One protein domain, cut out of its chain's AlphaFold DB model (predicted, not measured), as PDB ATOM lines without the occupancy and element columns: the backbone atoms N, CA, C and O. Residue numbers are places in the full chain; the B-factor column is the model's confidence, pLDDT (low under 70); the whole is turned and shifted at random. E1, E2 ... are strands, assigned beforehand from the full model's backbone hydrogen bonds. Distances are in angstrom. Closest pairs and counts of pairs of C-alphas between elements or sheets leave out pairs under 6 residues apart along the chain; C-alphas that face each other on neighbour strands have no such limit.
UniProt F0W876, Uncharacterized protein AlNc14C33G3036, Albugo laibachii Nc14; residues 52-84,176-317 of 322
ATOM      1  N   TYR A  52      31.705  14.373  37.195       84.88
ATOM      2  CA  TYR A  52      32.541  15.093  36.249       84.88
ATOM      3  C   TYR A  52      31.686  15.672  35.124       84.88
ATOM      4  O   TYR A  52      30.963  14.973  34.422       84.88
ATOM      5  N   LYS A  53      31.798  16.985  34.919       89.12
ATOM      6  CA  LYS A  53      31.218  17.667  33.764       89.12
ATOM      7  C   LYS A  53      32.334  18.260  32.923       89.12
ATOM      8  O   LYS A  53      33.039  19.163  33.378       89.12
ATOM      9  N   PHE A  54      32.480  17.784  31.692       88.19
ATOM     10  CA  PHE A  54      33.400  18.396  30.741       88.19
ATOM     11  C   PHE A  54      32.806  19.704  30.212       88.19
ATOM     12  O   PHE A  54      31.698  19.726  29.677       88.19
ATOM     13  N   ILE A  55      33.533  20.803  30.398       86.94
ATOM     14  CA  ILE A  55      33.182  22.120  29.869       86.94
ATOM     15  C   ILE A  55      34.468  22.708  29.316       86.94
ATOM     16  O   ILE A  55      35.361  23.060  30.081       86.94
ATOM     17  N   LYS A  56      34.571  22.823  27.992       79.25
ATOM     18  CA  LYS A  56      35.725  23.474  27.371       79.25
ATOM     19  C   LYS A  56      35.821  24.914  27.887       79.25
ATOM     20  O   LYS A  56      34.819  25.620  27.926       79.25
ATOM     21  N   ALA A  57      37.015  25.337  28.296       78.12
ATOM     22  CA  ALA A  57      37.247  26.726  28.677       78.12
ATOM     23  C   ALA A  57      36.973  27.663  27.484       78.12
ATOM     24  O   ALA A  57      37.574  27.506  26.418       78.12
ATOM     25  N   GLU A  58      36.067  28.623  27.672       77.31
ATOM     26  CA  GLU A  58      35.763  29.699  26.725       77.31
ATOM     27  C   GLU A  58      36.299  31.022  27.292       77.31
ATOM     28  O   GLU A  58      36.186  31.283  28.490       77.31
ATOM     29  N   GLY A  59      36.931  31.845  26.453       78.19
ATOM     30  CA  GLY A  59      37.489  33.144  26.856       78.19
ATOM     31  C   GLY A  59      38.870  33.103  27.526       78.19
ATOM     32  O   GLY A  59      39.451  34.156  27.771       78.19
ATOM     33  N   TYR A  60      39.431  31.920  27.789       79.75
ATOM     34  CA  TYR A  60      40.817  31.764  28.235       79.75
ATOM     35  C   TYR A  60      41.433  30.454  27.731       79.75
ATOM     36  O   TYR A  60      40.731  29.490  27.422       79.75
ATOM     37  N   HIS A  61      42.761  30.418  27.645       84.44
ATOM     38  CA  HIS A  61      43.510  29.263  27.161       84.44
ATOM     39  C   HIS A  61      44.198  28.540  28.314       84.44
ATOM     40  O   HIS A  61      44.787  29.183  29.175       84.44
ATOM     41  N   ILE A  62      44.144  27.203  28.299       89.50
ATOM     42  CA  ILE A  62      44.910  26.319  29.188       89.50
ATOM     43  C   ILE A  62      45.944  25.563  28.347       89.50
ATOM     44  O   ILE A  62      45.580  24.898  27.366       89.50
ATOM     45  N   GLY A  63      47.215  25.622  28.740       89.75
ATOM     46  CA  GLY A  63      48.310  24.843  28.158       89.75
ATOM     47  C   GLY A  63      48.843  23.805  29.144       89.75
ATOM     48  O   GLY A  63      48.933  24.079  30.339       89.75
ATOM     49  N   ILE A  64      49.174  22.613  28.640       93.06
ATOM     50  CA  ILE A  64      49.773  21.510  29.408       93.06
ATOM     51  C   ILE A  64      50.861  20.867  28.540       93.06
ATOM     52  O   ILE A  64      50.560  20.472  27.410       93.06
ATOM     53  N   LEU A  65      52.079  20.755  29.074       93.25
ATOM     54  CA  LEU A  65      53.238  20.103  28.457       93.25
ATOM     55  C   LEU A  65      53.743  18.974  29.359       93.25
ATOM     56  O   LEU A  65      53.816  19.142  30.580       93.25
ATOM     57  N   MET A  66      54.121  17.849  28.760       94.25
ATOM     58  CA  MET A  66      54.637  16.682  29.472       94.25
ATOM     59  C   MET A  66      56.160  16.672  29.494       94.25
ATOM     60  O   MET A  66      56.793  16.787  28.450       94.25
ATOM     61  N   ASP A  67      56.731  16.485  30.684       92.56
ATOM     62  CA  ASP A  67      58.174  16.389  30.940       92.56
ATOM     63  C   ASP A  67      59.004  17.467  30.222       92.56
ATOM     64  O   ASP A  67      59.947  17.158  29.489       92.56
ATOM     65  N   PRO A  68      58.650  18.756  30.367       91.44
ATOM     66  CA  PRO A  68      59.016  19.712  29.340       91.44
ATOM     67  C   PRO A  68      60.466  20.187  29.398       91.44
ATOM     68  O   PRO A  68      60.972  20.683  28.401       91.44
ATOM     69  N   CYS A  69      61.142  19.964  30.530       89.31
ATOM     70  CA  CYS A  69      62.561  20.260  30.744       89.31
ATOM     71  C   CYS A  69      63.458  19.026  30.643       89.31
ATOM     72  O   CYS A  69      64.526  18.975  31.263       89.31
ATOM     73  N   ARG A  70      63.035  17.998  29.902       87.25
ATOM     74  CA  ARG A  70      63.858  16.811  29.665       87.25
ATOM     75  C   ARG A  70      65.218  17.228  29.099       87.25
ATOM     76  O   ARG A  70      65.275  17.932  28.102       87.25
ATOM     77  N   GLN A  71      66.298  16.774  29.744       85.19
ATOM     78  CA  GLN A  71      67.700  17.095  29.407       85.19
ATOM     79  C   GLN A  71      68.116  18.571  29.582       85.19
ATOM     80  O   GLN A  71      69.260  18.911  29.295       85.19
ATOM     81  N   HIS A  72      67.252  19.421  30.136       87.19
ATOM     82  CA  HIS A  72      67.534  20.834  30.400       87.19
ATOM     83  C   HIS A  72      67.502  21.144  31.908       87.19
ATOM     84  O   HIS A  72      67.286  20.268  32.759       87.19
ATOM     85  N   ALA A  73      67.761  22.404  32.271       87.88
ATOM     86  CA  ALA A  73      67.596  22.876  33.645       87.88
ATOM     87  C   ALA A  73      66.124  22.772  34.085       87.88
ATOM     88  O   ALA A  73      65.211  22.926  33.279       87.88
ATOM     89  N   ALA A  74      65.867  22.527  35.372       87.69
ATOM     90  CA  ALA A  74      64.508  22.246  35.852       87.69
ATOM     91  C   ALA A  74      63.526  23.430  35.714       87.69
ATOM     92  O   ALA A  74      62.309  23.243  35.724       87.69
ATOM     93  N   ASN A  75      64.055  24.642  35.554       86.81
ATOM     94  CA  ASN A  75      63.314  25.879  35.341       86.81
ATOM     95  C   ASN A  75      63.217  26.293  33.857       86.81
ATOM     96  O   ASN A  75      62.816  27.419  33.586       86.81
ATOM     97  N   CYS A  76      63.550  25.416  32.905       84.56
ATOM     98  CA  CYS A  76      63.629  25.742  31.473       84.56
ATOM     99  C   CYS A  76      62.359  26.377  30.869       84.56
ATOM    100  O   CYS A  76      62.447  27.123  29.905       84.56
ATOM    101  N   CYS A  77      61.184  26.052  31.417       84.25
ATOM    102  CA  CYS A  77      59.882  26.502  30.923       84.25
ATOM    103  C   CYS A  77      59.293  27.651  31.736       84.25
ATOM    104  O   CYS A  77      58.213  28.137  31.406       84.25
ATOM    105  N   VAL A  78      59.933  28.026  32.843       85.50
ATOM    106  CA  VAL A  78      59.364  28.995  33.776       85.50
ATOM    107  C   VAL A  78      59.294  30.356  33.086       85.50
ATOM    108  O   VAL A  78      60.266  30.794  32.479       85.50
ATOM    109  N   ASP A  79      58.122  30.987  33.136       80.50
ATOM    110  CA  ASP A  79      57.841  32.276  32.487       80.50
ATOM    111  C   ASP A  79      57.981  32.281  30.948       80.50
ATOM    112  O   ASP A  79      57.956  33.336  30.320       80.50
ATOM    113  N   SER A  80      58.064  31.105  30.317       75.00
ATOM    114  CA  SER A  80      58.184  30.949  28.859       75.00
ATOM    115  C   SER A  80      56.866  30.441  28.271       75.00
ATOM    116  O   SER A  80      56.214  29.605  28.884       75.00
ATOM    117  N   PHE A  81      56.437  30.900  27.092       68.12
ATOM    118  CA  PHE A  81      55.137  30.517  26.493       68.12
ATOM    119  C   PHE A  81      55.164  29.214  25.668       68.12
ATOM    120  O   PHE A  81      54.224  28.919  24.930       68.12
ATOM    121  N   GLY A  82      56.202  28.397  25.860       58.53
ATOM    122  CA  GLY A  82      56.520  27.251  25.014       58.53
ATOM    123  C   GLY A  82      57.279  27.715  23.776       58.53
ATOM    124  O   GLY A  82      56.923  28.720  23.161       58.53
ATOM    125  N   ASP A  83      58.343  27.001  23.428       50.97
ATOM    126  CA  ASP A  83      59.134  27.342  22.253       50.97
ATOM    127  C   ASP A  83      58.494  26.716  21.015       50.97
ATOM    128  O   ASP A  83      58.035  25.568  21.032       50.97
ATOM    129  N   SER A  84      58.437  27.467  19.917       46.69
ATOM    130  CA  SER A  84      57.927  26.926  18.665       46.69
ATOM    131  C   SER A  84      58.830  25.785  18.187       46.69
ATOM    132  O   SER A  84      60.052  25.914  18.157       46.69
ATOM    133  N   PRO A 176      64.372  24.164  24.778       73.06
ATOM    134  CA  PRO A 176      64.370  23.976  26.223       73.06
ATOM    135  C   PRO A 176      62.997  23.615  26.785       73.06
ATOM    136  O   PRO A 176      62.933  22.724  27.623       73.06
ATOM    137  N   CYS A 177      61.925  24.255  26.299       84.56
ATOM    138  CA  CYS A 177      60.557  23.986  26.727       84.56
ATOM    139  C   CYS A 177      59.748  23.215  25.668       84.56
ATOM    140  O   CYS A 177      59.162  23.817  24.766       84.56
ATOM    141  N   TRP A 178      59.693  21.883  25.791       86.06
ATOM    142  CA  TRP A 178      59.091  20.984  24.790       86.06
ATOM    143  C   TRP A 178      57.965  20.099  25.349       86.06
ATOM    144  O   TRP A 178      57.861  19.907  26.551       86.06
ATOM    145  N   ASP A 179      57.106  19.530  24.498       90.00
ATOM    146  CA  ASP A 179      56.083  18.563  24.923       90.00
ATOM    147  C   ASP A 179      56.499  17.120  24.607       90.00
ATOM    148  O   ASP A 179      56.408  16.664  23.469       90.00
ATOM    149  N   TRP A 180      56.911  16.364  25.624       90.44
ATOM    150  CA  TRP A 180      57.311  14.957  25.498       90.44
ATOM    151  C   TRP A 180      56.159  13.976  25.754       90.44
ATOM    152  O   TRP A 180      56.355  12.883  26.297       90.44
ATOM    153  N   ASN A 181      54.940  14.335  25.350       92.25
ATOM    154  CA  ASN A 181      53.732  13.560  25.640       92.25
ATOM    155  C   ASN A 181      53.715  12.141  25.046       92.25
ATOM    156  O   ASN A 181      52.954  11.313  25.528       92.25
ATOM    157  N   ALA A 182      54.533  11.829  24.041       90.12
ATOM    158  CA  ALA A 182      54.575  10.501  23.420       90.12
ATOM    159  C   ALA A 182      55.568   9.515  24.073       90.12
ATOM    160  O   ALA A 182      55.653   8.368  23.646       90.12
ATOM    161  N   SER A 183      56.366   9.942  25.060       90.69
ATOM    162  CA  SER A 183      57.529   9.163  25.530       90.69
ATOM    163  C   SER A 183      57.776   9.276  27.037       90.69
ATOM    164  O   SER A 183      58.913   9.423  27.491       90.69
ATOM    165  N   VAL A 184      56.714   9.250  27.842       94.19
ATOM    166  CA  VAL A 184      56.837   9.309  29.305       94.19
ATOM    167  C   VAL A 184      57.244   7.939  29.857       94.19
ATOM    168  O   VAL A 184      56.642   6.922  29.524       94.19
ATOM    169  N   ASP A 185      58.246   7.904  30.736       94.94
ATOM    170  CA  ASP A 185      58.667   6.699  31.461       94.94
ATOM    171  C   ASP A 185      58.359   6.860  32.953       94.94
ATOM    172  O   ASP A 185      58.954   7.698  33.631       94.94
ATOM    173  N   ALA A 186      57.444   6.042  33.476       95.62
ATOM    174  CA  ALA A 186      56.994   6.113  34.862       95.62
ATOM    175  C   ALA A 186      58.020   5.597  35.885       95.62
ATOM    176  O   ALA A 186      57.869   5.820  37.091       95.62
ATOM    177  N   ARG A 187      59.087   4.923  35.436       94.62
ATOM    178  CA  ARG A 187      60.201   4.524  36.308       94.62
ATOM    179  C   ARG A 187      61.178   5.662  36.555       94.62
ATOM    180  O   ARG A 187      61.892   5.626  37.554       94.62
ATOM    181  N   LYS A 188      61.239   6.645  35.654       93.81
ATOM    182  CA  LYS A 188      62.219   7.723  35.752       93.81
ATOM    183  C   LYS A 188      61.839   8.721  36.849       93.81
ATOM    184  O   LYS A 188      60.655   8.923  37.139       93.81
ATOM    185  N   PRO A 189      62.839   9.351  37.481       95.12
ATOM    186  CA  PRO A 189      62.588  10.482  38.348       95.12
ATOM    187  C   PRO A 189      62.245  11.735  37.535       95.12
ATOM    188  O   PRO A 189      62.678  11.885  36.393       95.12
ATOM    189  N   CYS A 190      61.554  12.678  38.169       94.25
ATOM    190  CA  CYS A 190      61.322  14.018  37.638       94.25
ATOM    191  C   CYS A 190      61.906  15.092  38.566       94.25
ATOM    192  O   CYS A 190      62.251  14.820  39.722       94.25
ATOM    193  N   ARG A 191      62.039  16.319  38.049       93.38
ATOM    194  CA  ARG A 191      62.582  17.469  38.784       93.38
ATOM    195  C   ARG A 191      61.486  18.487  39.092       93.38
ATOM    196  O   ARG A 191      60.685  18.813  38.222       93.38
ATOM    197  N   PHE A 192      61.480  18.996  40.318       91.00
ATOM    198  CA  PHE A 192      60.750  20.206  40.690       91.00
ATOM    199  C   PHE A 192      61.439  21.448  40.112       91.00
ATOM    200  O   PHE A 192      62.614  21.386  39.758       91.00
ATOM    201  N   VAL A 193      60.736  22.586  40.087       87.69
ATOM    202  CA  VAL A 193      61.261  23.889  39.619       87.69
ATOM    203  C   VAL A 193      62.610  24.240  40.261       87.69
ATOM    204  O   VAL A 193      63.499  24.766  39.601       87.69
ATOM    205  N   ASP A 194      62.771  23.924  41.548       89.56
ATOM    206  CA  ASP A 194      63.974  24.196  42.345       89.56
ATOM    207  C   ASP A 194      65.104  23.168  42.150       89.56
ATOM    208  O   ASP A 194      66.126  23.220  42.831       89.56
ATOM    209  N   GLY A 195      64.929  22.215  41.233       89.81
ATOM    210  CA  GLY A 195      65.903  21.175  40.925       89.81
ATOM    211  C   GLY A 195      65.836  19.945  41.830       89.81
ATOM    212  O   GLY A 195      66.527  18.964  41.543       89.81
ATOM    213  N   ARG A 196      64.995  19.927  42.878       93.50
ATOM    214  CA  ARG A 196      64.807  18.719  43.696       93.50
ATOM    215  C   ARG A 196      64.295  17.573  42.835       93.50
ATOM    216  O   ARG A 196      63.426  17.752  41.986       93.50
ATOM    217  N   VAL A 197      64.811  16.377  43.090       94.19
ATOM    218  CA  VAL A 197      64.470  15.168  42.336       94.19
ATOM    219  C   VAL A 197      63.480  14.328  43.136       94.19
ATOM    220  O   VAL A 197      63.669  14.116  44.334       94.19
ATOM    221  N   LYS A 198      62.441  13.817  42.477       93.00
ATOM    222  CA  LYS A 198      61.498  12.855  43.053       93.00
ATOM    223  C   LYS A 198      61.393  11.633  42.152       93.00
ATOM    224  O   LYS A 198      61.398  11.758  40.933       93.00
ATOM    225  N   GLN A 199      61.337  10.451  42.757       94.88
ATOM    226  CA  GLN A 199      61.174   9.197  42.023       94.88
ATOM    227  C   GLN A 199      59.727   9.022  41.561       94.88
ATOM    228  O   GLN A 199      58.808   9.529  42.209       94.88
ATOM    229  N   HIS A 200      59.543   8.282  40.466       95.00
ATOM    230  CA  HIS A 200      58.231   7.872  39.954       95.00
ATOM    231  C   HIS A 200      57.257   9.041  39.810       95.00
ATOM    232  O   HIS A 200      56.166   9.061  40.387       95.00
ATOM    233  N   CYS A 201      57.675  10.062  39.074       95.69
ATOM    234  CA  CYS A 201      56.859  11.235  38.815       95.69
ATOM    235  C   CYS A 201      57.102  11.758  37.406       95.69
ATOM    236  O   CYS A 201      58.070  11.384  36.751       95.69
ATOM    237  N   ILE A 202      56.221  12.647  36.961       95.62
ATOM    238  CA  ILE A 202      56.382  13.404  35.725       95.62
ATOM    239  C   ILE A 202      56.359  14.898  36.044       95.62
ATOM    240  O   ILE A 202      55.523  15.356  36.826       95.62
ATOM    241  N   ALA A 203      57.281  15.657  35.453       94.94
ATOM    242  CA  ALA A 203      57.212  17.112  35.467       94.94
ATOM    243  C   ALA A 203      56.157  17.570  34.453       94.94
ATOM    244  O   ALA A 203      56.111  17.071  33.333       94.94
ATOM    245  N   VAL A 204      55.304  18.511  34.830       94.50
ATOM    246  CA  VAL A 204      54.238  19.031  33.974       94.50
ATOM    247  C   VAL A 204      54.364  20.537  33.899       94.50
ATOM    248  O   VAL A 204      54.319  21.220  34.923       94.50
ATOM    249  N   GLY A 205      54.514  21.042  32.678       92.50
ATOM    250  CA  GLY A 205      54.368  22.459  32.383       92.50
ATOM    251  C   GLY A 205      52.886  22.792  32.294       92.50
ATOM    252  O   GLY A 205      52.165  22.143  31.543       92.50
ATOM    253  N   TYR A 206      52.413  23.787  33.034       92.12
ATOM    254  CA  TYR A 206      51.037  24.265  32.962       92.12
ATOM    255  C   TYR A 206      50.977  25.790  32.810       92.12
ATOM    256  O   TYR A 206      51.809  26.513  33.350       92.12
ATOM    257  N   THR A 207      49.995  26.288  32.063       89.50
ATOM    258  CA  THR A 207      49.733  27.728  31.913       89.50
ATOM    259  C   THR A 207      48.242  27.982  31.744       89.50
ATOM    260  O   THR A 207      47.521  27.131  31.209       89.50
ATOM    261  N   GLN A 208      47.779  29.149  32.183       86.06
ATOM    262  CA  GLN A 208      46.430  29.624  31.924       86.06
ATOM    263  C   GLN A 208      46.414  31.143  31.697       86.06
ATOM    264  O   GLN A 208      47.054  31.892  32.425       86.06
ATOM    265  N   THR A 209      45.623  31.639  30.743       82.81
ATOM    266  CA  THR A 209      45.456  33.100  30.538       82.81
ATOM    267  C   THR A 209      44.456  33.747  31.509       82.81
ATOM    268  O   THR A 209      44.071  34.899  31.338       82.81
ATOM    269  N   ALA A 210      44.003  33.004  32.518       80.88
ATOM    270  CA  ALA A 210      43.056  33.421  33.549       80.88
ATOM    271  C   ALA A 210      43.548  32.958  34.928       80.88
ATOM    272  O   ALA A 210      44.500  32.185  35.028       80.88
ATOM    273  N   HIS A 211      42.874  33.373  35.998       82.31
ATOM    274  CA  HIS A 211      43.254  32.997  37.361       82.31
ATOM    275  C   HIS A 211      42.989  31.513  37.669       82.31
ATOM    276  O   HIS A 211      41.954  30.982  37.265       82.31
ATOM    277  N   ILE A 212      43.887  30.860  38.415       88.19
ATOM    278  CA  ILE A 212      43.710  29.487  38.919       88.19
ATOM    279  C   ILE A 212      42.866  29.542  40.203       88.19
ATOM    280  O   ILE A 212      43.376  29.984  41.237       88.19
ATOM    281  N   PRO A 213      41.585  29.120  40.184       87.56
ATOM    282  CA  PRO A 213      40.718  29.266  41.344       87.56
ATOM    283  C   PRO A 213      41.152  28.367  42.501       87.56
ATOM    284  O   PRO A 213      41.443  27.181  42.339       87.56
ATOM    285  N   GLN A 214      41.111  28.921  43.705       87.25
ATOM    286  CA  GLN A 214      41.383  28.183  44.927       87.25
ATOM    287  C   GLN A 214      40.252  28.315  45.922       87.25
ATOM    288  O   GLN A 214      39.516  29.299  45.949       87.25
ATOM    289  N   CYS A 215      40.148  27.310  46.780       88.25
ATOM    290  CA  CYS A 215      39.282  27.398  47.936       88.25
ATOM    291  C   CYS A 215      39.986  28.165  49.050       88.25
ATOM    292  O   CYS A 215      41.208  28.118  49.177       88.25
ATOM    293  N   PHE A 216      39.205  28.871  49.859       86.25
ATOM    294  CA  PHE A 216      39.706  29.725  50.928       86.25
ATOM    295  C   PHE A 216      39.243  29.229  52.306       86.25
ATOM    296  O   PHE A 216      38.326  28.406  52.422       86.25
ATOM    297  N   GLY A 217      39.889  29.723  53.365       87.56
ATOM    298  CA  GLY A 217      39.537  29.433  54.755       87.56
ATOM    299  C   GLY A 217      39.655  27.948  55.105       87.56
ATOM    300  O   GLY A 217      40.581  27.261  54.673       87.56
ATOM    301  N   ALA A 218      38.685  27.426  55.859       84.31
ATOM    302  CA  ALA A 218      38.667  26.034  56.323       84.31
ATOM    303  C   ALA A 218      38.629  24.981  55.193       84.31
ATOM    304  O   ALA A 218      38.836  23.794  55.443       84.31
ATOM    305  N   PHE A 219      38.367  25.396  53.950       83.25
ATOM    306  CA  PHE A 219      38.288  24.507  52.790       83.25
ATOM    307  C   PHE A 219      39.534  24.555  51.899       83.25
ATOM    308  O   PHE A 219      39.616  23.773  50.956       83.25
ATOM    309  N   ALA A 220      40.510  25.420  52.198       82.50
ATOM    310  CA  ALA A 220      41.654  25.685  51.322       82.50
ATOM    311  C   ALA A 220      42.486  24.437  50.977       82.50
ATOM    312  O   ALA A 220      42.989  24.308  49.861       82.50
ATOM    313  N   LEU A 221      42.589  23.488  51.911       83.88
ATOM    314  CA  LEU A 221      43.400  22.276  51.758       83.88
ATOM    315  C   LEU A 221      42.576  20.996  51.564       83.88
ATOM    316  O   LEU A 221      43.145  19.908  51.500       83.88
ATOM    317  N   ARG A 222      41.244  21.082  51.459       85.31
ATOM    318  CA  ARG A 222      40.417  19.881  51.284       85.31
ATOM    319  C   ARG A 222      40.441  19.390  49.841       85.31
ATOM    320  O   ARG A 222      40.372  20.182  48.906       85.31
ATOM    321  N   ASN A 223      40.524  18.077  49.636       87.06
ATOM    322  CA  ASN A 223      40.651  17.479  48.298       87.06
ATOM    323  C   ASN A 223      39.375  17.543  47.441       87.06
ATOM    324  O   ASN A 223      39.442  17.258  46.249       87.06
ATOM    325  N   ASP A 224      38.242  17.942  48.015       86.62
ATOM    326  CA  ASP A 224      36.967  18.164  47.320       86.62
ATOM    327  C   ASP A 224      36.798  19.607  46.807       86.62
ATOM    328  O   ASP A 224      35.745  19.965  46.283       86.62
ATOM    329  N   CYS A 225      37.812  20.459  46.977       89.19
ATOM    330  CA  CYS A 225      37.726  21.875  46.648       89.19
ATOM    331  C   CYS A 225      39.063  22.401  46.106       89.19
ATOM    332  O   CYS A 225      40.090  22.262  46.769       89.19
ATOM    333  N   GLY A 226      39.059  23.022  44.924       92.12
ATOM    334  CA  GLY A 226      40.218  23.694  44.320       92.12
ATOM    335  C   GLY A 226      40.525  23.217  42.902       92.12
ATOM    336  O   GLY A 226      39.769  22.431  42.332       92.12
ATOM    337  N   THR A 227      41.637  23.682  42.336       93.56
ATOM    338  CA  THR A 227      42.101  23.264  41.006       93.56
ATOM    339  C   THR A 227      43.187  22.196  41.095       93.56
ATOM    340  O   THR A 227      44.098  22.276  41.923       93.56
ATOM    341  N   PHE A 228      43.083  21.188  40.234       95.50
ATOM    342  CA  PHE A 228      43.949  20.019  40.215       95.50
ATOM    343  C   PHE A 228      44.361  19.664  38.790       95.50
ATOM    344  O   PHE A 228      43.589  19.831  37.845       95.50
ATOM    345  N   LEU A 229      45.564  19.112  38.674       96.88
ATOM    346  CA  LEU A 229      45.933  18.231  37.579       96.88
ATOM    347  C   LEU A 229      45.722  16.798  38.055       96.88
ATOM    348  O   LEU A 229      46.322  16.376  39.046       96.88
ATOM    349  N   GLU A 230      44.847  16.073  37.376       96.62
ATOM    350  CA  GLU A 230      44.492  14.697  37.704       96.62
ATOM    351  C   GLU A 230      44.974  13.763  36.604       96.62
ATOM    352  O   GLU A 230      44.803  14.056  35.424       96.62
ATOM    353  N   LEU A 231      45.574  12.646  37.000       97.31
ATOM    354  CA  LEU A 231      45.982  11.575  36.109       97.31
ATOM    355  C   LEU A 231      44.874  10.532  36.027       97.31
ATOM    356  O   LEU A 231      44.490   9.962  37.051       97.31
ATOM    357  N   HIS A 232      44.451  10.245  34.804       96.25
ATOM    358  CA  HIS A 232      43.411   9.283  34.466       96.25
ATOM    359  C   HIS A 232      43.911   8.329  33.380       96.25
ATOM    360  O   HIS A 232      44.801   8.688  32.602       96.25
ATOM    361  N   LEU A 233      43.335   7.128  33.303       95.00
ATOM    362  CA  LEU A 233      43.390   6.362  32.051       95.00
ATOM    363  C   LEU A 233      42.582   7.106  30.982       95.00
ATOM    364  O   LEU A 233      41.701   7.902  31.309       95.00
ATOM    365  N   ALA A 234      42.877   6.850  29.708       92.31
ATOM    366  CA  ALA A 234      42.082   7.409  28.619       92.31
ATOM    367  C   ALA A 234      40.587   7.094  28.809       92.31
ATOM    368  O   ALA A 234      40.216   5.929  28.955       92.31
ATOM    369  N   ASP A 235      39.764   8.147  28.840       87.25
ATOM    370  CA  ASP A 235      38.305   8.086  29.010       87.25
ATOM    371  C   ASP A 235      37.797   7.379  30.287       87.25
ATOM    372  O   ASP A 235      36.619   7.039  30.385       87.25
ATOM    373  N   ASP A 236      38.650   7.212  31.300       91.62
ATOM    374  CA  ASP A 236      38.285   6.692  32.623       91.62
ATOM    375  C   ASP A 236      38.178   7.862  33.616       91.62
ATOM    376  O   ASP A 236      39.037   8.737  33.639       91.62
ATOM    377  N   GLU A 237      37.132   7.899  34.445       90.75
ATOM    378  CA  GLU A 237      36.968   8.934  35.483       90.75
ATOM    379  C   GLU A 237      37.756   8.612  36.768       90.75
ATOM    380  O   GLU A 237      37.773   9.402  37.722       90.75
ATOM    381  N   LEU A 238      38.380   7.432  36.835       91.19
ATOM    382  CA  LEU A 238      39.162   7.010  37.984       91.19
ATOM    383  C   LEU A 238      40.461   7.817  38.105       91.19
ATOM    384  O   LEU A 238      41.441   7.589  37.395       91.19
ATOM    385  N   VAL A 239      40.511   8.668  39.133       93.44
ATOM    386  CA  VAL A 239      41.723   9.404  39.507       93.44
ATOM    387  C   VAL A 239      42.794   8.433  40.007       93.44
ATOM    388  O   VAL A 239      42.724   7.908  41.123       93.44
ATOM    389  N   LEU A 240      43.835   8.232  39.206       94.56
ATOM    390  CA  LEU A 240      44.994   7.421  39.579       94.56
ATOM    391  C   LEU A 240      45.956   8.201  40.465       94.56
ATOM    392  O   LEU A 240      46.530   7.660  41.407       94.56
ATOM    393  N   SER A 241      46.143   9.478  40.152       95.06
ATOM    394  CA  SER A 241      47.016  10.383  40.884       95.06
ATOM    395  C   SER A 241      46.581  11.823  40.657       95.06
ATOM    396  O   SER A 241      45.813  12.117  39.746       95.06
ATOM    397  N   GLN A 242      47.038  12.736  41.505       95.19
ATOM    398  CA  GLN A 242      46.639  14.133  41.428       95.19
ATOM    399  C   GLN A 242      47.696  15.056  42.016       95.19
ATOM    400  O   GLN A 242      48.468  14.683  42.901       95.19
ATOM    401  N   THR A 243      47.695  16.299  41.558       94.81
ATOM    402  CA  THR A 243      48.456  17.396  42.151       94.81
ATOM    403  C   THR A 243      47.591  18.644  42.173       94.81
ATOM    404  O   THR A 243      46.974  19.006  41.175       94.81
ATOM    405  N   ARG A 244      47.507  19.282  43.343       93.62
ATOM    406  CA  ARG A 244      46.776  20.538  43.524       93.62
ATOM    407  C   ARG A 244      47.598  21.678  42.937       93.62
ATOM    408  O   ARG A 244      48.775  21.801  43.267       93.62
ATOM    409  N   LEU A 245      46.965  22.517  42.128       91.69
ATOM    410  CA  LEU A 245      47.575  23.751  41.649       91.69
ATOM    411  C   LEU A 245      47.363  24.872  42.665       91.69
ATOM    412  O   LEU A 245      46.281  25.012  43.254       91.69
ATOM    413  N   LEU A 246      48.425  25.646  42.893       84.25
ATOM    414  CA  LEU A 246      48.362  26.804  43.766       84.25
ATOM    415  C   LEU A 246      47.915  28.064  43.008       84.25
ATOM    416  O   LEU A 246      47.986  28.102  41.781       84.25
ATOM    417  N   SER A 247      47.367  29.055  43.722       71.75
ATOM    418  CA  SER A 247      46.961  30.326  43.120       71.75
ATOM    419  C   SER A 247      48.219  31.066  42.707       71.75
ATOM    420  O   SER A 247      49.019  31.465  43.551       71.75
ATOM    421  N   GLU A 248      48.399  31.211  41.403       72.19
ATOM    422  CA  GLU A 248      49.555  31.863  40.811       72.19
ATOM    423  C   GLU A 248      49.104  32.649  39.578       72.19
ATOM    424  O   GLU A 248      48.167  32.256  38.874       72.19
ATOM    425  N   TYR A 249      49.783  33.764  39.305       64.94
ATOM    426  CA  TYR A 249      49.700  34.424  38.008       64.94
ATOM    427  C   TYR A 249      50.670  33.726  37.053       64.94
ATOM    428  O   TYR A 249      51.894  33.811  37.200       64.94
ATOM    429  N   THR A 250      50.124  33.007  36.078       65.88
ATOM    430  CA  THR A 250      50.924  32.323  35.062       65.88
ATOM    431  C   THR A 250      51.137  33.254  33.869       65.88
ATOM    432  O   THR A 250      50.352  33.247  32.924       65.88
ATOM    433  N   SER A 251      52.180  34.090  33.923       68.56
ATOM    434  CA  SER A 251      52.795  34.628  32.703       68.56
ATOM    435  C   SER A 251      53.670  33.505  32.152       68.56
ATOM    436  O   SER A 251      54.603  33.098  32.830       68.56
ATOM    437  N   GLY A 252      53.322  32.915  31.011       80.38
ATOM    438  CA  GLY A 252      54.006  31.725  30.496       80.38
ATOM    439  C   GLY A 252      53.693  30.442  31.274       80.38
ATOM    440  O   GLY A 252      52.698  30.347  32.002       80.38
ATOM    441  N   PHE A 253      54.523  29.424  31.073       87.88
ATOM    442  CA  PHE A 253      54.432  28.143  31.754       87.88
ATOM    443  C   PHE A 253      55.018  28.216  33.167       87.88
ATOM    444  O   PHE A 253      56.028  28.860  33.448       87.88
ATOM    445  N   ARG A 254      54.367  27.502  34.078       89.44
ATOM    446  CA  ARG A 254      54.898  27.092  35.377       89.44
ATOM    447  C   ARG A 254      55.105  25.591  35.345       89.44
ATOM    448  O   ARG A 254      54.462  24.898  34.560       89.44
ATOM    449  N   THR A 255      55.986  25.074  36.189       90.25
ATOM    450  CA  THR A 255      56.202  23.630  36.285       90.25
ATOM    451  C   THR A 255      55.760  23.112  37.646       90.25
ATOM    452  O   THR A 255      55.963  23.730  38.687       90.25
ATOM    453  N   THR A 256      55.111  21.957  37.634       93.00
ATOM    454  CA  THR A 256      54.790  21.172  38.828       93.00
ATOM    455  C   THR A 256      55.117  19.710  38.555       93.00
ATOM    456  O   THR A 256      55.563  19.363  37.465       93.00
ATOM    457  N   THR A 257      54.914  18.835  39.531       95.31
ATOM    458  CA  THR A 257      55.156  17.399  39.368       95.31
ATOM    459  C   THR A 257      53.908  16.616  39.714       95.31
ATOM    460  O   THR A 257      53.331  16.859  40.773       95.31
ATOM    461  N   ILE A 258      53.557  15.624  38.902       96.19
ATOM    462  CA  ILE A 258      52.496  14.668  39.216       96.19
ATOM    463  C   ILE A 258      53.155  13.341  39.613       96.19
ATOM    464  O   ILE A 258      53.956  12.808  38.841       96.19
ATOM    465  N   PRO A 259      52.874  12.791  40.809       96.25
ATOM    466  CA  PRO A 259      53.364  11.467  41.163       96.25
ATOM    467  C   PRO A 259      52.700  10.417  40.270       96.25
ATOM    468  O   PRO A 259      51.507  10.493  40.006       96.25
ATOM    469  N   LEU A 260      53.448   9.410  39.845       96.44
ATOM    470  CA  LEU A 260      52.968   8.323  38.990       96.44
ATOM    471  C   LEU A 260      52.626   7.063  39.800       96.44
ATOM    472  O   LEU A 260      52.505   5.974  39.248       96.44
ATOM    473  N   HIS A 261      52.441   7.209  41.114       95.19
ATOM    474  CA  HIS A 261      51.979   6.140  41.992       95.19
ATOM    475  C   HIS A 261      50.512   5.802  41.728       95.19
ATOM    476  O   HIS A 261      49.643   6.672  41.816       95.19
ATOM    477  N   HIS A 262      50.222   4.531  41.458       94.25
ATOM    478  CA  HIS A 262      48.873   4.080  41.147       94.25
ATOM    479  C   HIS A 262      47.982   4.153  42.395       94.25
ATOM    480  O   HIS A 262      48.165   3.400  43.357       94.25
ATOM    481  N   ARG A 263      46.996   5.057  42.373       92.38
ATOM    482  CA  ARG A 263      46.030   5.314  43.458       92.38
ATOM    483  C   ARG A 263      46.705   5.613  44.799       92.38
ATOM    484  O   ARG A 263      46.252   5.175  45.853       92.38
ATOM    485  N   GLY A 264      47.825   6.334  44.750       87.69
ATOM    486  CA  GLY A 264      48.591   6.727  45.936       87.69
ATOM    487  C   GLY A 264      49.351   5.590  46.629       87.69
ATOM    488  O   GLY A 264      49.913   5.817  47.698       87.69
ATOM    489  N   ASN A 265      49.399   4.384  46.050       90.94
ATOM    490  CA  ASN A 265      50.185   3.286  46.604       90.94
ATOM    491  C   ASN A 265      51.682   3.495  46.293       90.94
ATOM    492  O   ASN A 265      52.054   3.495  45.119       90.94
ATOM    493  N   PRO A 266      52.562   3.627  47.302       89.19
ATOM    494  CA  PRO A 266      53.980   3.899  47.070       89.19
ATOM    495  C   PRO A 266      54.730   2.735  46.408       89.19
ATOM    496  O   PRO A 266      55.793   2.956  45.843       89.19
ATOM    497  N   TYR A 267      54.178   1.519  46.437       92.62
ATOM    498  CA  TYR A 267      54.775   0.312  45.855       92.62
ATOM    499  C   TYR A 267      54.228  -0.023  44.467       92.62
ATOM    500  O   TYR A 267      54.570  -1.061  43.908       92.62
ATOM    501  N   ARG A 268      53.340   0.807  43.912       94.75
ATOM    502  CA  ARG A 268      52.750   0.588  42.588       94.75
ATOM    503  C   ARG A 268      52.818   1.864  41.781       94.75
ATOM    504  O   ARG A 268      52.457   2.927  42.280       94.75
ATOM    505  N   ILE A 269      53.229   1.759  40.530       96.75
ATOM    506  CA  ILE A 269      53.247   2.878  39.588       96.75
ATOM    507  C   ILE A 269      52.349   2.579  38.397       96.75
ATOM    508  O   ILE A 269      52.045   1.419  38.117       96.75
ATOM    509  N   VAL A 270      51.896   3.624  37.715       96.06
ATOM    510  CA  VAL A 270      51.219   3.464  36.426       96.06
ATOM    511  C   VAL A 270      52.179   2.845  35.407       96.06
ATOM    512  O   VAL A 270      53.392   3.052  35.467       96.06
ATOM    513  N   CYS A 271      51.634   2.038  34.507       94.94
ATOM    514  CA  CYS A 271      52.383   1.250  33.531       94.94
ATOM    515  C   CYS A 271      52.053   1.684  32.097       94.94
ATOM    516  O   CYS A 271      51.307   2.640  31.895       94.94
ATOM    517  N   ASN A 272      52.631   1.007  31.107       95.31
ATOM    518  CA  ASN A 272      52.505   1.324  29.693       95.31
ATOM    519  C   ASN A 272      51.030   1.389  29.273       95.31
ATOM    520  O   ASN A 272      50.263   0.464  29.532       95.31
ATOM    521  N   GLY A 273      50.645   2.500  28.651       92.50
ATOM    522  CA  GLY A 273      49.282   2.736  28.203       92.50
ATOM    523  C   GLY A 273      49.007   4.198  27.871       92.50
ATOM    524  O   GLY A 273      49.851   5.078  28.066       92.50
ATOM    525  N   SER A 274      47.797   4.439  27.373       95.56
ATOM    526  CA  SER A 274      47.277   5.773  27.072       95.56
ATOM    527  C   SER A 274      46.626   6.384  28.308       95.56
ATOM    528  O   SER A 274      45.725   5.792  28.909       95.56
ATOM    529  N   TYR A 275      47.058   7.590  28.658       97.44
ATOM    530  CA  TYR A 275      46.583   8.324  29.825       97.44
ATOM    531  C   TYR A 275      46.181   9.742  29.440       97.44
ATOM    532  O   TYR A 275      46.557  10.275  28.392       97.44
ATOM    533  N   GLU A 276      45.449  10.383  30.340       97.44
ATOM    534  CA  GLU A 276      45.082  11.781  30.218       97.44
ATOM    535  C   GLU A 276      45.430  12.543  31.493       97.44
ATOM    536  O   GLU A 276      45.209  12.069  32.609       97.44
ATOM    537  N   ILE A 277      45.942  13.763  31.320       97.50
ATOM    538  CA  ILE A 277      45.958  14.759  32.389       97.50
ATOM    539  C   ILE A 277      44.732  15.643  32.244       97.50
ATOM    540  O   ILE A 277      44.528  16.291  31.212       97.50
ATOM    541  N   TRP A 278      43.910  15.666  33.284       96.81
ATOM    542  CA  TRP A 278      42.714  16.485  33.352       96.81
ATOM    543  C   TRP A 278      42.998  17.719  34.198       96.81
ATOM    544  O   TRP A 278      43.412  17.616  35.352       96.81
ATOM    545  N   TRP A 279      42.746  18.896  33.630       95.56
ATOM    546  CA  TRP A 279      42.651  20.132  34.392       95.56
ATOM    547  C   TRP A 279      41.251  20.226  34.984       95.56
ATOM    548  O   TRP A 279      40.275  20.455  34.261       95.56
ATOM    549  N   VAL A 280      41.154  20.060  36.299       95.00
ATOM    550  CA  VAL A 280      39.879  19.919  37.001       95.00
ATOM    551  C   VAL A 280      39.712  21.012  38.040       95.00
ATOM    552  O   VAL A 280      40.585  21.239  38.874       95.00
ATOM    553  N   LEU A 281      38.555  21.666  38.025       93.19
ATOM    554  CA  LEU A 281      38.077  22.493  39.124       93.19
ATOM    555  C   LEU A 281      37.073  21.695  39.953       93.19
ATOM    556  O   LEU A 281      35.947  21.439  39.521       93.19
ATOM    557  N   ARG A 282      37.475  21.334  41.169       92.06
ATOM    558  CA  ARG A 282      36.619  20.666  42.145       92.06
ATOM    559  C   ARG A 282      35.880  21.683  42.996       92.06
ATOM    560  O   ARG A 282      36.459  22.625  43.541       92.06
ATOM    561  N   ARG A 283      34.586  21.444  43.134       86.19
ATOM    562  CA  ARG A 283      33.687  22.068  44.101       86.19
ATOM    563  C   ARG A 283      33.133  20.946  44.973       86.19
ATOM    564  O   ARG A 283      33.058  19.812  44.515       86.19
ATOM    565  N   LYS A 284      32.651  21.289  46.169       78.06
ATOM    566  CA  LYS A 284      32.194  20.365  47.228       78.06
ATOM    567  C   LYS A 284      31.584  19.029  46.753       78.06
ATOM    568  O   LYS A 284      31.930  17.996  47.305       78.06
ATOM    569  N   ASN A 285      30.705  19.050  45.743       78.25
ATOM    570  CA  ASN A 285      30.056  17.847  45.201       78.25
ATOM    571  C   ASN A 285      30.226  17.645  43.680       78.25
ATOM    572  O   ASN A 285      29.692  16.682  43.145       78.25
ATOM    573  N   ASN A 286      30.906  18.549  42.968       85.62
ATOM    574  CA  ASN A 286      30.945  18.556  41.501       85.62
ATOM    575  C   ASN A 286      32.346  18.900  40.998       85.62
ATOM    576  O   ASN A 286      32.947  19.863  41.477       85.62
ATOM    577  N   ALA A 287      32.803  18.207  39.961       91.44
ATOM    578  CA  ALA A 287      34.056  18.494  39.278       91.44
ATOM    579  C   ALA A 287      33.776  19.014  37.862       91.44
ATOM    580  O   ALA A 287      32.965  18.450  37.128       91.44
ATOM    581  N   ILE A 288      34.420  20.114  37.475       92.62
ATOM    582  CA  ILE A 288      34.416  20.596  36.090       92.62
ATOM    583  C   ILE A 288      35.771  20.271  35.477       92.62
ATOM    584  O   ILE A 288      36.795  20.676  36.023       92.62
ATOM    585  N   VAL A 289      35.771  19.591  34.334       94.12
ATOM    586  CA  VAL A 289      36.980  19.349  33.539       94.12
ATOM    587  C   VAL A 289      37.071  20.425  32.467       94.12
ATOM    588  O   VAL A 289      36.215  20.475  31.583       94.12
ATOM    589  N   TYR A 290      38.101  21.268  32.536       92.69
ATOM    590  CA  TYR A 290      38.322  22.345  31.565       92.69
ATOM    591  C   TYR A 290      39.188  21.928  30.382       92.69
ATOM    592  O   TYR A 290      39.045  22.458  29.277       92.69
ATOM    593  N   LYS A 291      40.099  20.978  30.606       93.00
ATOM    594  CA  LYS A 291      40.977  20.444  29.570       93.00
ATOM    595  C   LYS A 291      41.359  19.004  29.875       93.00
ATOM    596  O   LYS A 291      41.674  18.688  31.016       93.00
ATOM    597  N   LYS A 292      41.374  18.175  28.835       94.81
ATOM    598  CA  LYS A 292      42.006  16.857  28.824       94.81
ATOM    599  C   LYS A 292      43.220  16.927  27.904       94.81
ATOM    600  O   LYS A 292      43.122  17.475  26.803       94.81
ATOM    601  N   LYS A 293      44.368  16.442  28.363       94.69
ATOM    602  CA  LYS A 293      45.598  16.347  27.572       94.69
ATOM    603  C   LYS A 293      46.008  14.875  27.477       94.69
ATOM    604  O   LYS A 293      46.433  14.335  28.500       94.69
ATOM    605  N   PRO A 294      45.917  14.249  26.293       96.44
ATOM    606  CA  PRO A 294      46.372  12.880  26.108       96.44
ATOM    607  C   PRO A 294      47.901  12.803  26.104       96.44
ATOM    608  O   PRO A 294      48.588  13.701  25.596       96.44
ATOM    609  N   PHE A 295      48.420  11.715  26.662       95.56
ATOM    610  CA  PHE A 295      49.832  11.354  26.631       95.56
ATOM    611  C   PHE A 295      50.010   9.834  26.756       95.56
ATOM    612  O   PHE A 295      49.092   9.109  27.140       95.56
ATOM    613  N   LEU A 296      51.201   9.355  26.411       95.50
ATOM    614  CA  LEU A 296      51.562   7.947  26.398       95.50
ATOM    615  C   LEU A 296      52.659   7.680  27.426       95.50
ATOM    616  O   LEU A 296      53.715   8.322  27.414       95.50
ATOM    617  N   ILE A 297      52.413   6.693  28.284       95.56
ATOM    618  CA  ILE A 297      53.451   6.088  29.112       95.56
ATOM    619  C   ILE A 297      53.977   4.882  28.349       95.56
ATOM    620  O   ILE A 297      53.215   3.980  28.030       95.56
ATOM    621  N   ILE A 298      55.276   4.861  28.059       94.06
ATOM    622  CA  ILE A 298      55.918   3.789  27.282       94.06
ATOM    623  C   ILE A 298      56.566   2.720  28.173       94.06
ATOM    624  O   ILE A 298      56.908   1.633  27.712       94.06
ATOM    625  N   SER A 299      56.762   3.017  29.460       93.00
ATOM    626  CA  SER A 299      57.437   2.124  30.405       93.00
ATOM    627  C   SER A 299      57.040   2.445  31.851       93.00
ATOM    628  O   SER A 299      56.813   3.623  32.141       93.00
ATOM    629  N   PRO A 300      56.966   1.460  32.772       95.62
ATOM    630  CA  PRO A 300      57.201   0.013  32.606       95.62
ATOM    631  C   PRO A 300      56.021  -0.716  31.952       95.62
ATOM    632  O   PRO A 300      54.940  -0.155  31.845       95.62
ATOM    633  N   VAL A 301      56.193  -1.977  31.547       93.00
ATOM    634  CA  VAL A 301      55.060  -2.841  31.153       93.00
ATOM    635  C   VAL A 301      54.213  -3.169  32.390       93.00
ATOM    636  O   VAL A 301      54.743  -3.240  33.497       93.00
ATOM    637  N   CYS A 302      52.903  -3.324  32.209       93.69
ATOM    638  CA  CYS A 302      51.984  -3.668  33.290       93.69
ATOM    639  C   CYS A 302      52.215  -5.086  33.824       93.69
ATOM    640  O   CYS A 302      52.608  -5.982  33.073       93.69
ATOM    641  N   ASP A 303      51.935  -5.300  35.111       91.81
ATOM    642  CA  ASP A 303      52.023  -6.630  35.712       91.81
ATOM    643  C   ASP A 303      50.933  -7.547  35.143       91.81
ATOM    644  O   ASP A 303      49.822  -7.107  34.852       91.81
ATOM    645  N   PHE A 304      51.234  -8.836  34.991       90.94
ATOM    646  CA  PHE A 304      50.268  -9.821  34.513       90.94
ATOM    647  C   PHE A 304      49.729 -10.664  35.667       90.94
ATOM    648  O   PHE A 304      50.492 -11.321  36.385       90.94
ATOM    649  N   ASN A 305      48.409 -10.691  35.823       87.12
ATOM    650  CA  ASN A 305      47.743 -11.495  36.831       87.12
ATOM    651  C   ASN A 305      47.394 -12.874  36.263       87.12
ATOM    652  O   ASN A 305      46.502 -13.028  35.434       87.12
ATOM    653  N   ARG A 306      48.089 -13.909  36.748       89.56
ATOM    654  CA  ARG A 306      47.900 -15.294  36.287       89.56
ATOM    655  C   ARG A 306      46.564 -15.915  36.700       89.56
ATOM    656  O   ARG A 306      46.166 -16.901  36.095       89.56
ATOM    657  N   ILE A 307      45.909 -15.389  37.737       89.19
ATOM    658  CA  ILE A 307      44.640 -15.933  38.241       89.19
ATOM    659  C   ILE A 307      43.484 -15.411  37.390       89.19
ATOM    660  O   ILE A 307      42.648 -16.198  36.959       89.19
ATOM    661  N   SER A 308      43.446 -14.100  37.133       88.31
ATOM    662  CA  SER A 308      42.436 -13.500  36.251       88.31
ATOM    663  C   SER A 308      42.781 -13.625  34.766       88.31
ATOM    664  O   SER A 308      41.906 -13.417  33.935       88.31
ATOM    665  N   ASN A 309      44.020 -14.001  34.431       88.88
ATOM    666  CA  ASN A 309      44.545 -14.065  33.064       88.88
ATOM    667  C   ASN A 309      44.469 -12.710  32.329       88.88
ATOM    668  O   ASN A 309      44.228 -12.650  31.124       88.88
ATOM    669  N   GLU A 310      44.683 -11.618  33.063       90.00
ATOM    670  CA  GLU A 310      44.577 -10.242  32.571       90.00
ATOM    671  C   GLU A 310      45.786  -9.406  33.010       90.00
ATOM    672  O   GLU A 310      46.416  -9.674  34.038       90.00
ATOM    673  N   TYR A 311      46.110  -8.369  32.234       87.06
ATOM    674  CA  TYR A 311      47.078  -7.361  32.663       87.06
ATOM    675  C   TYR A 311      46.451  -6.430  33.701       87.06
ATOM    676  O   TYR A 311      45.344  -5.922  33.529       87.06
ATOM    677  N   GLU A 312      47.195  -6.182  34.771       91.19
ATOM    678  CA  GLU A 312      46.871  -5.180  35.775       91.19
ATOM    679  C   GLU A 312      47.003  -3.767  35.188       91.19
ATOM    680  O   GLU A 312      47.686  -3.532  34.194       91.19
ATOM    681  N   LYS A 313      46.397  -2.777  35.845       91.06
ATOM    682  CA  LYS A 313      46.519  -1.353  35.467       91.06
ATOM    683  C   LYS A 313      47.732  -0.660  36.116       91.06
ATOM    684  O   LYS A 313      47.794   0.566  36.195       91.06
ATOM    685  N   TYR A 314      48.672  -1.436  36.653       94.12
ATOM    686  CA  TYR A 314      49.853  -0.941  37.357       94.12
ATOM    687  C   TYR A 314      51.048  -1.882  37.199       94.12
ATOM    688  O   TYR A 314      50.923  -3.023  36.759       94.12
ATOM    689  N   HIS A 315      52.208  -1.383  37.611       95.19
ATOM    690  CA  HIS A 315      53.427  -2.153  37.807       95.19
ATOM    691  C   HIS A 315      53.876  -2.067  39.268       95.19
ATOM    692  O   HIS A 315      53.897  -0.981  39.858       95.19
ATOM    693  N   THR A 316      54.225  -3.206  39.857       94.56
ATOM    694  CA  THR A 316      54.688  -3.306  41.241       94.56
ATOM    695  C   THR A 316      56.180  -3.013  41.315       94.56
ATOM    696  O   THR A 316      56.998  -3.665  40.672       94.56
ATOM    697  N   LEU A 317      56.549  -2.044  42.146       90.94
ATOM    698  CA  LEU A 317      57.940  -1.759  42.455       90.94
ATOM    699  C   LEU A 317      58.470  -2.865  43.366       90.94
ATOM    700  O   LEU A 317      57.970  -3.060  44.475       90.94
TER     701      LEU A 317
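Overview. This is residues 52 to 84 and 176 to 317 of the 322 residues of the protein "Uncharacterized protein AlNc14C33G3036" of Albugo laibachii Nc14 (UniProt F0W876). With little regular structure, two sheets, mixed E1 E8 E7 E4 E5 and antiparallel E2 E3 E6, form a sandwich with crossed strands. All strand, the printed part has 175 residues, under half in eight named strands, E1 to E8 in order. It is compact, radius of gyration of the C-alphas 16.1 A, and spans 49 by 40 by 28 A.

Arrangement. E1, residues 52 to 54, is parallel to E8, residues 286 to 299; N 53 and O 287 are within hydrogen-bond range at 2.9 A. The closest C-alphas of E5, residues 241 to 244, and E6, residues 254 to 259, are Thr 243 and Ile 258, 5.7 A apart.

Along the chain. E1 begins at C-alpha 52 (32.541, 15.093, 36.249). E2 is residues 62 to 66, E3 201 to 208, E4 226 to 233, E7 273 to 283. E8, 33.1 A long, ends at C-alpha 299 (57.437, 2.124, 30.405).

Size, cuts and confidence. Residues 85 to 175 are cut out; C-alphas 84 and 176 are 10.4 A apart. pLDDT is under 70 at residues 81 to 84 and 249 to 251.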